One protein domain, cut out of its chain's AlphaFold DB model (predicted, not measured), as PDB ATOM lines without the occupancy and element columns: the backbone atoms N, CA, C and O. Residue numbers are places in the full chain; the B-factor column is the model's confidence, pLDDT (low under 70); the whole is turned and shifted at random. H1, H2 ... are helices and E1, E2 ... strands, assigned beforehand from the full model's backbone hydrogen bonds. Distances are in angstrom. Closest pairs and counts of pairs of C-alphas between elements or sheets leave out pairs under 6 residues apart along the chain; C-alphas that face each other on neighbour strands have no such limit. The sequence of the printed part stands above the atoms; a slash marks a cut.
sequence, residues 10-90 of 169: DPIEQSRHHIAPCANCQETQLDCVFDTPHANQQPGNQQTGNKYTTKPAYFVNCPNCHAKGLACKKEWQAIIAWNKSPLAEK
ATOM      1  N   ASP A  10      98.637 154.206 167.297       87.25
ATOM      2  CA  ASP A  10      97.596 153.178 167.328       87.25
ATOM      3  C   ASP A  10      98.113 151.862 166.710       87.25
ATOM      4  O   ASP A  10      98.365 151.795 165.500       87.25
ATOM      5  N   PRO A  11      98.225 150.774 167.498       88.44
ATOM      6  CA  PRO A  11      98.808 149.511 167.052       88.44
ATOM      7  C   PRO A  11      98.010 148.783 165.961       88.44
ATOM      8  O   PRO A  11      98.511 147.788 165.433       88.44
ATOM      9  N   ILE A  12      96.784 149.219 165.664       90.50
ATOM     10  CA  ILE A  12      95.970 148.733 164.550       90.50
ATOM     11  C   ILE A  12      96.210 149.622 163.333       90.50
ATOM     12  O   ILE A  12      96.734 149.144 162.328       90.50
ATOM     13  N   GLU A  13      95.845 150.900 163.436       88.75
ATOM     14  CA  GLU A  13      95.731 151.808 162.286       88.75
ATOM     15  C   GLU A  13      97.088 152.248 161.737       88.75
ATOM     16  O   GLU A  13      97.259 152.374 160.531       88.75
ATOM     17  N   GLN A  14      98.078 152.433 162.611       90.44
ATOM     18  CA  GLN A  14      99.388 152.970 162.235       90.44
ATOM     19  C   GLN A  14     100.467 151.881 162.145       90.44
ATOM     20  O   GLN A  14     101.635 152.174 161.906       90.44
ATOM     21  N   SER A  15     100.084 150.605 162.278       90.69
ATOM     22  CA  SER A  15     101.021 149.475 162.235       90.69
ATOM     23  C   SER A  15     101.856 149.414 160.949       90.69
ATOM     24  O   SER A  15     103.021 149.025 161.013       90.69
ATOM     25  N   ARG A  16     101.302 149.840 159.802       92.31
ATOM     26  CA  ARG A  16     101.983 149.835 158.492       92.31
ATOM     27  C   ARG A  16     103.244 150.702 158.462       92.31
ATOM     28  O   ARG A  16     104.169 150.397 157.723       92.31
ATOM     29  N   HIS A  17     103.323 151.731 159.301       91.50
ATOM     30  CA  HIS A  17     104.505 152.596 159.397       91.50
ATOM     31  C   HIS A  17     105.629 151.995 160.251       91.50
ATOM     32  O   HIS A  17     106.695 152.590 160.382       91.50
ATOM     33  N   HIS A  18     105.399 150.820 160.838       92.62
ATOM     34  CA  HIS A  18     106.311 150.172 161.777       92.62
ATOM     35  C   HIS A  18     106.642 148.736 161.346       92.62
ATOM     36  O   HIS A  18     106.813 147.841 162.184       92.62
ATOM     37  N   ILE A  19     106.712 148.502 160.033       94.38
ATOM     38  CA  ILE A  19     107.234 147.258 159.465       94.38
ATOM     39  C   ILE A  19     108.756 147.276 159.611       94.38
ATOM     40  O   ILE A  19     109.419 148.226 159.208       94.38
ATOM     41  N   ALA A  20     109.309 146.231 160.221       94.31
ATOM     42  CA  ALA A  20     110.746 146.095 160.382       94.31
ATOM     43  C   ALA A  20     111.431 145.804 159.030       94.31
ATOM     44  O   ALA A  20     110.851 145.071 158.214       94.31
ATOM     45  N   PRO A  21     112.663 146.304 158.811       95.75
ATOM     46  CA  PRO A  21     113.409 146.072 157.579       95.75
ATOM     47  C   PRO A  21     113.599 144.587 157.267       95.75
ATOM     48  O   PRO A  21     113.547 143.721 158.148       95.75
ATOM     49  N   CYS A  22     113.837 144.270 155.998       96.56
ATOM     50  CA  CYS A  22     114.091 142.901 155.580       96.56
ATOM     51  C   CYS A  22     115.516 142.466 155.939       96.56
ATOM     52  O   CYS A  22     116.476 142.967 155.368       96.56
ATOM     53  N   ALA A  23     115.666 141.437 156.773       95.00
ATOM     54  CA  ALA A  23     116.974 140.912 157.175       95.00
ATOM     55  C   ALA A  23     117.814 140.367 156.001       95.00
ATOM     56  O   ALA A  23     119.036 140.328 156.086       95.00
ATOM     57  N   ASN A  24     117.179 139.954 154.896       94.88
ATOM     58  CA  ASN A  24     117.885 139.377 153.746       94.88
ATOM     59  C   ASN A  24     118.530 140.426 152.828       94.88
ATOM     60  O   ASN A  24     119.475 140.101 152.117       94.88
ATOM     61  N   CYS A  25     117.977 141.640 152.759       95.12
ATOM     62  CA  CYS A  25     118.395 142.645 151.769       95.12
ATOM     63  C   CYS A  25     118.376 144.089 152.283       95.12
ATOM     64  O   CYS A  25     118.608 145.002 151.502       95.12
ATOM     65  N   GLN A  26     118.068 144.284 153.568       94.50
ATOM     66  CA  GLN A  26     118.012 145.569 154.272       94.50
ATOM     67  C   GLN A  26     117.028 146.591 153.687       94.50
ATOM     68  O   GLN A  26     117.051 147.760 154.061       94.50
ATOM     69  N   GLU A  27     116.123 146.157 152.805       95.94
ATOM     70  CA  GLU A  27     115.026 146.997 152.335       95.94
ATOM     71  C   GLU A  27     114.191 147.472 153.529       95.94
ATOM     72  O   GLU A  27     113.880 146.684 154.425       95.94
ATOM     73  N   THR A  28     113.832 148.751 153.527       93.38
ATOM     74  CA  THR A  28     113.039 149.408 154.578       93.38
ATOM     75  C   THR A  28     111.631 149.738 154.092       93.38
ATOM     76  O   THR A  28     110.698 149.809 154.891       93.38
ATOM     77  N   GLN A  29     111.447 149.868 152.776       93.75
ATOM     78  CA  GLN A  29     110.166 150.122 152.129       93.75
ATOM     79  C   GLN A  29     109.464 148.804 151.794       93.75
ATOM     80  O   GLN A  29     109.358 148.391 150.639       93.75
ATOM     81  N   LEU A  30     109.009 148.111 152.834       94.19
ATOM     82  CA  LEU A  30     108.189 146.914 152.682       94.19
ATOM     83  C   LEU A  30     106.717 147.284 152.556       94.19
ATOM     84  O   LEU A  30     106.272 148.288 153.115       94.19
ATOM     85  N   ASP A  31     105.951 146.426 151.887       93.25
ATOM     86  CA  ASP A  31     104.511 146.606 151.749       93.25
ATOM     87  C   ASP A  31     103.739 145.474 152.438       93.25
ATOM     88  O   ASP A  31     104.190 144.328 152.517       93.25
ATOM     89  N   CYS A  32     102.560 145.802 152.962       94.44
ATOM     90  CA  CYS A  32     101.612 144.833 153.496       94.44
ATOM     91  C   CYS A  32     100.424 144.739 152.543       94.44
ATOM     92  O   CYS A  32      99.533 145.587 152.538       94.44
ATOM     93  N   VAL A  33     100.390 143.665 151.762       94.50
ATOM     94  CA  VAL A  33      99.398 143.470 150.704       94.50
ATOM     95  C   VAL A  33      98.259 142.568 151.165       94.50
ATOM     96  O   VAL A  33      98.434 141.738 152.060       94.50
ATOM     97  N   PHE A  34      97.093 142.717 150.536       94.38
ATOM     98  CA  PHE A  34      95.944 141.829 150.710       94.38
ATOM     99  C   PHE A  34      95.730 141.009 149.436       94.38
ATOM    100  O   PHE A  34      95.156 141.504 148.468       94.38
ATOM    101  N   ASP A  35      96.215 139.768 149.431       92.25
ATOM    102  CA  ASP A  35      96.210 138.907 148.243       92.25
ATOM    103  C   ASP A  35      96.123 137.418 148.628       92.25
ATOM    104  O   ASP A  35      96.090 137.051 149.805       92.25
ATOM    105  N   THR A  36      96.048 136.537 147.637       89.06
ATOM    106  CA  THR A  36      95.990 135.089 147.808       89.06
ATOM    107  C   THR A  36      97.352 134.561 148.266       89.06
ATOM    108  O   THR A  36      98.333 134.659 147.527       89.06
ATOM    109  N   PRO A  37      97.449 133.983 149.476       83.69
ATOM    110  CA  PRO A  37      98.724 133.525 150.003       83.69
ATOM    111  C   PRO A  37      99.204 132.247 149.308       83.69
ATOM    112  O   PRO A  37      98.419 131.358 148.971       83.69
ATOM    113  N   HIS A  38     100.519 132.111 149.173       80.50
ATOM    114  CA  HIS A  38     101.153 130.868 148.751       80.50
ATOM    115  C   HIS A  38     101.109 129.806 149.859       80.50
ATOM    116  O   HIS A  38     100.966 130.103 151.048       80.50
ATOM    117  N   ALA A  39     101.295 128.541 149.468       76.06
ATOM    118  CA  ALA A  39     101.246 127.393 150.375       76.06
ATOM    119  C   ALA A  39     102.219 127.505 151.570       76.06
ATOM    120  O   ALA A  39     101.904 127.045 152.663       76.06
ATOM    121  N   ASN A  40     103.372 128.158 151.390       77.06
ATOM    122  CA  ASN A  40     104.387 128.354 152.431       77.06
ATOM    123  C   ASN A  40     104.089 129.510 153.409       77.06
ATOM    124  O   ASN A  40     104.823 129.679 154.377       77.06
ATOM    125  N   GLN A  41     103.029 130.294 153.186       78.25
ATOM    126  CA  GLN A  41     102.672 131.444 154.031       78.25
ATOM    127  C   GLN A  41     101.625 131.104 155.106       78.25
ATOM    128  O   GLN A  41     101.253 131.967 155.898       78.25
ATOM    129  N   GLN A  42     101.121 129.868 155.151       70.62
ATOM    130  CA  GLN A  42     100.084 129.457 156.102       70.62
ATOM    131  C   GLN A  42     100.695 129.235 157.505       70.62
ATOM    132  O   GLN A  42     101.649 128.463 157.641       70.62
ATOM    133  N   PRO A  43     100.170 129.869 158.572       62.75
ATOM    134  CA  PRO A  43     100.666 129.648 159.927       62.75
ATOM    135  C   PRO A  43     100.300 128.235 160.410       62.75
ATOM    136  O   PRO A  43      99.141 127.963 160.703       62.75
ATOM    137  N   GLY A  44     101.298 127.350 160.505       57.25
ATOM    138  CA  GLY A  44     101.206 126.047 161.171       57.25
ATOM    139  C   GLY A  44     100.208 125.053 160.566       57.25
ATOM    140  O   GLY A  44      99.123 124.887 161.108       57.25
ATOM    141  N   ASN A  45     100.592 124.345 159.495       45.81
ATOM    142  CA  ASN A  45     100.261 122.925 159.275       45.81
ATOM    143  C   ASN A  45     100.840 122.421 157.943       45.81
ATOM    144  O   ASN A  45     100.295 122.695 156.880       45.81
ATOM    145  N   GLN A  46     101.898 121.609 158.006       48.03
ATOM    146  CA  GLN A  46     102.324 120.755 156.890       48.03
ATOM    147  C   GLN A  46     101.598 119.389 156.870       48.03
ATOM    148  O   GLN A  46     102.006 118.517 156.114       48.03
ATOM    149  N   GLN A  47     100.555 119.143 157.683       47.19
ATOM    150  CA  GLN A  47     100.094 117.756 157.909       47.19
ATOM    151  C   GLN A  47      98.589 117.460 157.865       47.19
ATOM    152  O   GLN A  47      98.183 116.370 158.249       47.19
ATOM    153  N   THR A  48      97.735 118.320 157.316       41.97
ATOM    154  CA  THR A  48      96.387 117.852 156.934       41.97
ATOM    155  C   THR A  48      96.092 118.260 155.503       41.97
ATOM    156  O   THR A  48      96.072 119.442 155.184       41.97
ATOM    157  N   GLY A  49      95.912 117.266 154.628       44.09
ATOM    158  CA  GLY A  49      95.638 117.407 153.193       44.09
ATOM    159  C   GLY A  49      94.277 118.032 152.870       44.09
ATOM    160  O   GLY A  49      93.541 117.510 152.042       44.09
ATOM    161  N   ASN A  50      93.926 119.142 153.517       43.00
ATOM    162  CA  ASN A  50      92.663 119.838 153.345       43.00
ATOM    163  C   ASN A  50      92.887 121.219 152.725       43.00
ATOM    164  O   ASN A  50      93.387 122.133 153.374       43.00
ATOM    165  N   LYS A  51      92.474 121.321 151.454       48.78
ATOM    166  CA  LYS A  51      92.109 122.518 150.678       48.78
ATOM    167  C   LYS A  51      92.839 123.802 151.079       48.78
ATOM    168  O   LYS A  51      92.397 124.529 151.969       48.78
ATOM    169  N   TYR A  52      93.888 124.108 150.314       52.12
ATOM    170  CA  TYR A  52      94.488 125.436 150.220       52.12
ATOM    171  C   TYR A  52      93.397 126.505 150.290       52.12
ATOM    172  O   TYR A  52      92.460 126.514 149.487       52.12
ATOM    173  N   THR A  53      93.482 127.375 151.292       55.03
ATOM    174  CA  THR A  53      92.541 128.481 151.409       55.03
ATOM    175  C   THR A  53      92.886 129.490 150.319       55.03
ATOM    176  O   THR A  53      93.783 130.305 150.476       55.03
ATOM    177  N   THR A  54      92.150 129.462 149.206       63.41
ATOM    178  CA  THR A  54      92.183 130.473 148.129       63.41
ATOM    179  C   THR A  54      91.648 131.839 148.575       63.41
ATOM    180  O   THR A  54      91.295 132.680 147.756       63.41
ATOM    181  N   LYS A  55      91.506 132.055 149.886       82.38
ATOM    182  CA  LYS A  55      90.935 133.278 150.433       82.38
ATOM    183  C   LYS A  55      92.043 134.323 150.551       82.38
ATOM    184  O   LYS A  55      93.072 134.005 151.150       82.38
ATOM    185  N   PRO A  56      91.818 135.547 150.050       88.31
ATOM    186  CA  PRO A  56      92.744 136.649 150.252       88.31
ATOM    187  C   PRO A  56      93.049 136.877 151.737       88.31
ATOM    188  O   PRO A  56      92.169 136.754 152.600       88.31
ATOM    189  N   ALA A  57      94.307 137.183 152.028       92.44
ATOM    190  CA  ALA A  57      94.840 137.411 153.361       92.44
ATOM    191  C   ALA A  57      95.902 138.517 153.325       92.44
ATOM    192  O   ALA A  57      96.470 138.818 152.278       92.44
ATOM    193  N   TYR A  58      96.186 139.108 154.484       95.06
ATOM    194  CA  TYR A  58      97.252 140.093 154.629       95.06
ATOM    195  C   TYR A  58      98.597 139.403 154.825       95.06
ATOM    196  O   TYR A  58      98.702 138.497 155.655       95.06
ATOM    197  N   PHE A  59      99.632 139.849 154.127       94.88
ATOM    198  CA  PHE A  59     101.015 139.451 154.386       94.88
ATOM    199  C   PHE A  59     101.977 140.559 153.962       94.88
ATOM    200  O   PHE A  59     101.695 141.327 153.045       94.88
ATOM    201  N   VAL A  60     103.132 140.621 154.623       96.06
ATOM    202  CA  VAL A  60     104.206 141.543 154.242       96.06
ATOM    203  C   VAL A  60     105.024 140.939 153.104       96.06
ATOM    204  O   VAL A  60     105.335 139.741 153.138       96.06
ATOM    205  N   ASN A  61     105.375 141.749 152.111       95.06
ATOM    206  CA  ASN A  61     106.308 141.393 151.053       95.06
ATOM    207  C   ASN A  61     107.528 142.329 151.071       95.06
ATOM    208  O   ASN A  61     107.453 143.506 151.417       95.06
ATOM    209  N   CYS A  62     108.683 141.776 150.716       95.50
ATOM    210  CA  CYS A  62     109.852 142.575 150.394       95.50
ATOM    211  C   CYS A  62     109.918 142.750 148.869       95.50
ATOM    212  O   CYS A  62     110.001 141.735 148.167       95.50
ATOM    213  N   PRO A  63     109.893 143.982 148.330       94.62
ATOM    214  CA  PRO A  63     109.931 144.195 146.884       94.62
ATOM    215  C   PRO A  63     111.280 143.810 146.269       94.62
ATOM    216  O   PRO A  63     111.311 143.361 145.127       94.62
ATOM    217  N   ASN A  64     112.371 143.925 147.033       95.25
ATOM    218  CA  ASN A  64     113.727 143.702 146.541       95.25
ATOM    219  C   ASN A  64     114.098 142.208 146.454       95.25
ATOM    220  O   ASN A  64     114.476 141.712 145.399       95.25
ATOM    221  N   CYS A  65     113.955 141.451 147.551       93.56
ATOM    222  CA  CYS A  65     114.338 140.028 147.590       93.56
ATOM    223  C   CYS A  65     113.157 139.053 147.468       93.56
ATOM    224  O   CYS A  65     113.338 137.840 147.582       93.56
ATOM    225  N   HIS A  66     111.939 139.574 147.296       92.31
ATOM    226  CA  HIS A  66     110.695 138.805 147.181       92.31
ATOM    227  C   HIS A  66     110.385 137.877 148.366       92.31
ATOM    228  O   HIS A  66     109.517 137.004 148.261       92.31
ATOM    229  N   ALA A  67     111.042 138.071 149.515       92.81
ATOM    230  CA  ALA A  67     110.690 137.387 150.750       92.81
ATOM    231  C   ALA A  67     109.241 137.722 151.142       92.81
ATOM    232  O   ALA A  67     108.813 138.877 151.063       92.81
ATOM    233  N   LYS A  68     108.484 136.706 151.568       93.25
ATOM    234  CA  LYS A  68     107.067 136.839 151.932       93.25
ATOM    235  C   LYS A  68     106.828 136.390 153.368       93.25
ATOM    236  O   LYS A  68     107.288 135.326 153.777       93.25
ATOM    237  N   GLY A  69     106.089 137.201 154.117       93.12
ATOM    238  CA  GLY A  69     105.660 136.903 155.478       93.12
ATOM    239  C   GLY A  69     104.492 135.920 155.550       93.12
ATOM    240  O   GLY A  69     103.924 135.499 154.538       93.12
ATOM    241  N   LEU A  70     104.111 135.584 156.783       92.56
ATOM    242  CA  LEU A  70     102.956 134.732 157.063       92.56
ATOM    243  C   LEU A  70     101.636 135.452 156.766       92.56
ATOM    244  O   LEU A  70     101.458 136.627 157.092       92.56
ATOM    245  N   ALA A  71     100.690 134.700 156.214       92.19
ATOM    246  CA  ALA A  71      99.345 135.148 155.907       92.19
ATOM    247  C   ALA A  71      98.500 135.288 157.179       92.19
ATOM    248  O   ALA A  71      98.382 134.357 157.982       92.19
ATOM    249  N   CYS A  72      97.872 136.447 157.347       92.25
ATOM    250  CA  CYS A  72      97.047 136.793 158.495       92.25
ATOM    251  C   CYS A  72      95.701 137.388 158.064       92.25
ATOM    252  O   CYS A  72      95.540 137.922 156.971       92.25
ATOM    253  N   LYS A  73      94.701 137.329 158.951       90.88
ATOM    254  CA  LYS A  73      93.354 137.860 158.662       90.88
ATOM    255  C   LYS A  73      93.270 139.384 158.742       90.88
ATOM    256  O   LYS A  73      92.350 139.963 158.177       90.88
ATOM    257  N   LYS A  74      94.175 140.015 159.492       92.94
ATOM    258  CA  LYS A  74      94.239 141.465 159.697       92.94
ATOM    259  C   LYS A  74      95.635 141.965 159.353       92.94
ATOM    260  O   LYS A  74      96.614 141.274 159.626       92.94
ATOM    261  N   GLU A  75      95.708 143.181 158.836       94.75
ATOM    262  CA  GLU A  75      96.959 143.844 158.473       94.75
ATOM    263  C   GLU A  75      97.953 143.922 159.641       94.75
ATOM    264  O   GLU A  75      99.051 143.378 159.555       94.75
ATOM    265  N   TRP A  76      97.547 144.488 160.782       94.88
ATOM    266  CA  TRP A  76      98.430 144.617 161.949       94.88
ATOM    267  C   TRP A  76      98.993 143.264 162.426       94.88
ATOM    268  O   TRP A  76     100.096 143.191 162.966       94.88
ATOM    269  N   GLN A  77      98.254 142.167 162.212       95.50
ATOM    270  CA  GLN A  77      98.717 140.815 162.534       95.50
ATOM    271  C   GLN A  77      99.807 140.353 161.572       95.50
ATOM    272  O   GLN A  77     100.787 139.772 162.033       95.50
ATOM    273  N   ALA A  78      99.647 140.618 160.272       95.50
ATOM    274  CA  ALA A  78     100.651 140.309 159.257       95.50
ATOM    275  C   ALA A  78     101.962 141.049 159.535       95.50
ATOM    276  O   ALA A  78     103.033 140.447 159.489       95.50
ATOM    277  N   ILE A  79     101.866 142.324 159.910       95.88
ATOM    278  CA  ILE A  79     103.018 143.165 160.243       95.88
ATOM    279  C   ILE A  79     103.732 142.645 161.489       95.88
ATOM    280  O   ILE A  79     104.941 142.432 161.477       95.88
ATOM    281  N   ILE A  80     102.994 142.337 162.560       94.94
ATOM    282  CA  ILE A  80     103.596 141.723 163.748       94.94
ATOM    283  C   ILE A  80     104.207 140.352 163.435       94.94
ATOM    284  O   ILE A  80     105.254 140.008 163.988       94.94
ATOM    285  N   ALA A  81     103.563 139.549 162.586       94.25
ATOM    286  CA  ALA A  81     104.085 138.251 162.181       94.25
ATOM    287  C   ALA A  81     105.401 138.401 161.405       94.25
ATOM    288  O   ALA A  81     106.356 137.688 161.709       94.25
ATOM    289  N   TRP A  82     105.478 139.366 160.482       95.69
ATOM    290  CA  TRP A  82     106.715 139.742 159.801       95.69
ATOM    291  C   TRP A  82     107.786 140.173 160.799       95.69
ATOM    292  O   TRP A  82     108.833 139.533 160.870       95.69
ATOM    293  N   ASN A  83     107.490 141.156 161.651       95.19
ATOM    294  CA  ASN A  83     108.431 141.702 162.629       95.19
ATOM    295  C   ASN A  83     108.963 140.636 163.597       95.19
ATOM    296  O   ASN A  83     110.090 140.742 164.067       95.19
ATOM    297  N   LYS A  84     108.194 139.582 163.895       92.94
ATOM    298  CA  LYS A  84     108.639 138.441 164.720       92.94
ATOM    299  C   LYS A  84     109.413 137.378 163.942       92.94
ATOM    300  O   LYS A  84     110.115 136.585 164.562       92.94
ATOM    301  N   SER A  85     109.281 137.341 162.622       92.25
ATOM    302  CA  SER A  85     109.916 136.342 161.764       92.25
ATOM    303  C   SER A  85     111.439 136.539 161.685       92.25
ATOM    304  O   SER A  85     111.929 137.641 161.947       92.25
ATOM    305  N   PRO A  86     112.203 135.504 161.292       90.81
ATOM    306  CA  PRO A  86     113.628 135.645 160.991       90.81
ATOM    307  C   PRO A  86     113.904 136.477 159.726       90.81
ATOM    308  O   PRO A  86     115.037 136.880 159.513       90.81
ATOM    309  N   LEU A  87     112.886 136.752 158.899       92.81
ATOM    310  CA  LEU A  87     113.012 137.578 157.691       92.81
ATOM    311  C   LEU A  87     113.045 139.080 157.999       92.81
ATOM    312  O   LEU A  87     113.341 139.875 157.109       92.81
ATOM    313  N   ALA A  88     112.727 139.461 159.238       94.06
ATOM    314  CA  ALA A  88     112.738 140.837 159.702       94.06
ATOM    315  C   ALA A  88     113.960 141.114 160.577       94.06
ATOM    316  O   ALA A  88     114.216 140.387 161.546       94.06
ATOM    317  N   GLU A  89     114.646 142.209 160.279       92.88
ATOM    318  CA  GLU A  89     115.720 142.743 161.100       92.88
ATOM    319  C   GLU A  89     115.174 143.184 162.463       92.88
ATOM    320  O   GLU A  89     114.089 143.760 162.578       92.88
ATOM    321  N   LYS A  90     115.893 142.838 163.531       90.19
ATOM    322  CA  LYS A  90     115.510 143.197 164.898       90.19
ATOM    323  C   LYS A  90     116.320 144.430 165.282       90.19
ATOM    324  O   LYS A  90     117.512 144.307 165.526       90.19
TER     325      LYS A  90
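Overview. This is residues 10 to 90 of the 169 residues of an uncharacterized protein of Alteromonadales bacterium alter-6D02 (UniProt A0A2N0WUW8). With little regular structure, a two-strand hairpin, E1 and E2, has helix H2 packed mainly on E2, short helix H1 beside H2, and a long loop between the strands whose residues 45 to 51 stick out. The printed part has 81 residues, in order H1, E1, E2, H2, and is mixed, with 24 residues in named elements. It is compact, with a radius of gyration of the C-alphas of 12.5 A and spans of 36 by 28 by 18 A.

Arrangement. H1, residues 15 to 18, and H2, residues 75 to 84, touch; their closest C-alphas, Ser 15 and Trp 76, are 5.5 A apart. E1, residues 31 to 35, and E2, residues 57 to 61, form an antiparallel hairpin at 145 degrees, with N 33 and O 59 3.0 A apart. The closest C-alphas of E2 and H2, Phe 59 and Ala 78, are 5.0 A apart. H1 and E2 are apart. In H2 every O i to N i+4 pair is within hydrogen-bond range; H1 is too short for one.

Along the chain. H1 begins at C-alpha 15 (101.021, 149.475, 162.235). E1 measures 11.9 A and E2 12.4 A. H2, 14.3 A, ends at C-alpha 84 (108.639, 138.441, 164.720).

Size, cuts and confidence. The C-alphas farthest apart, of Asp 10 and Gly 49, are 38.5 A apart. The printed part has no cut, and its three links are long. Residues 43 to 54 have pLDDT under 70.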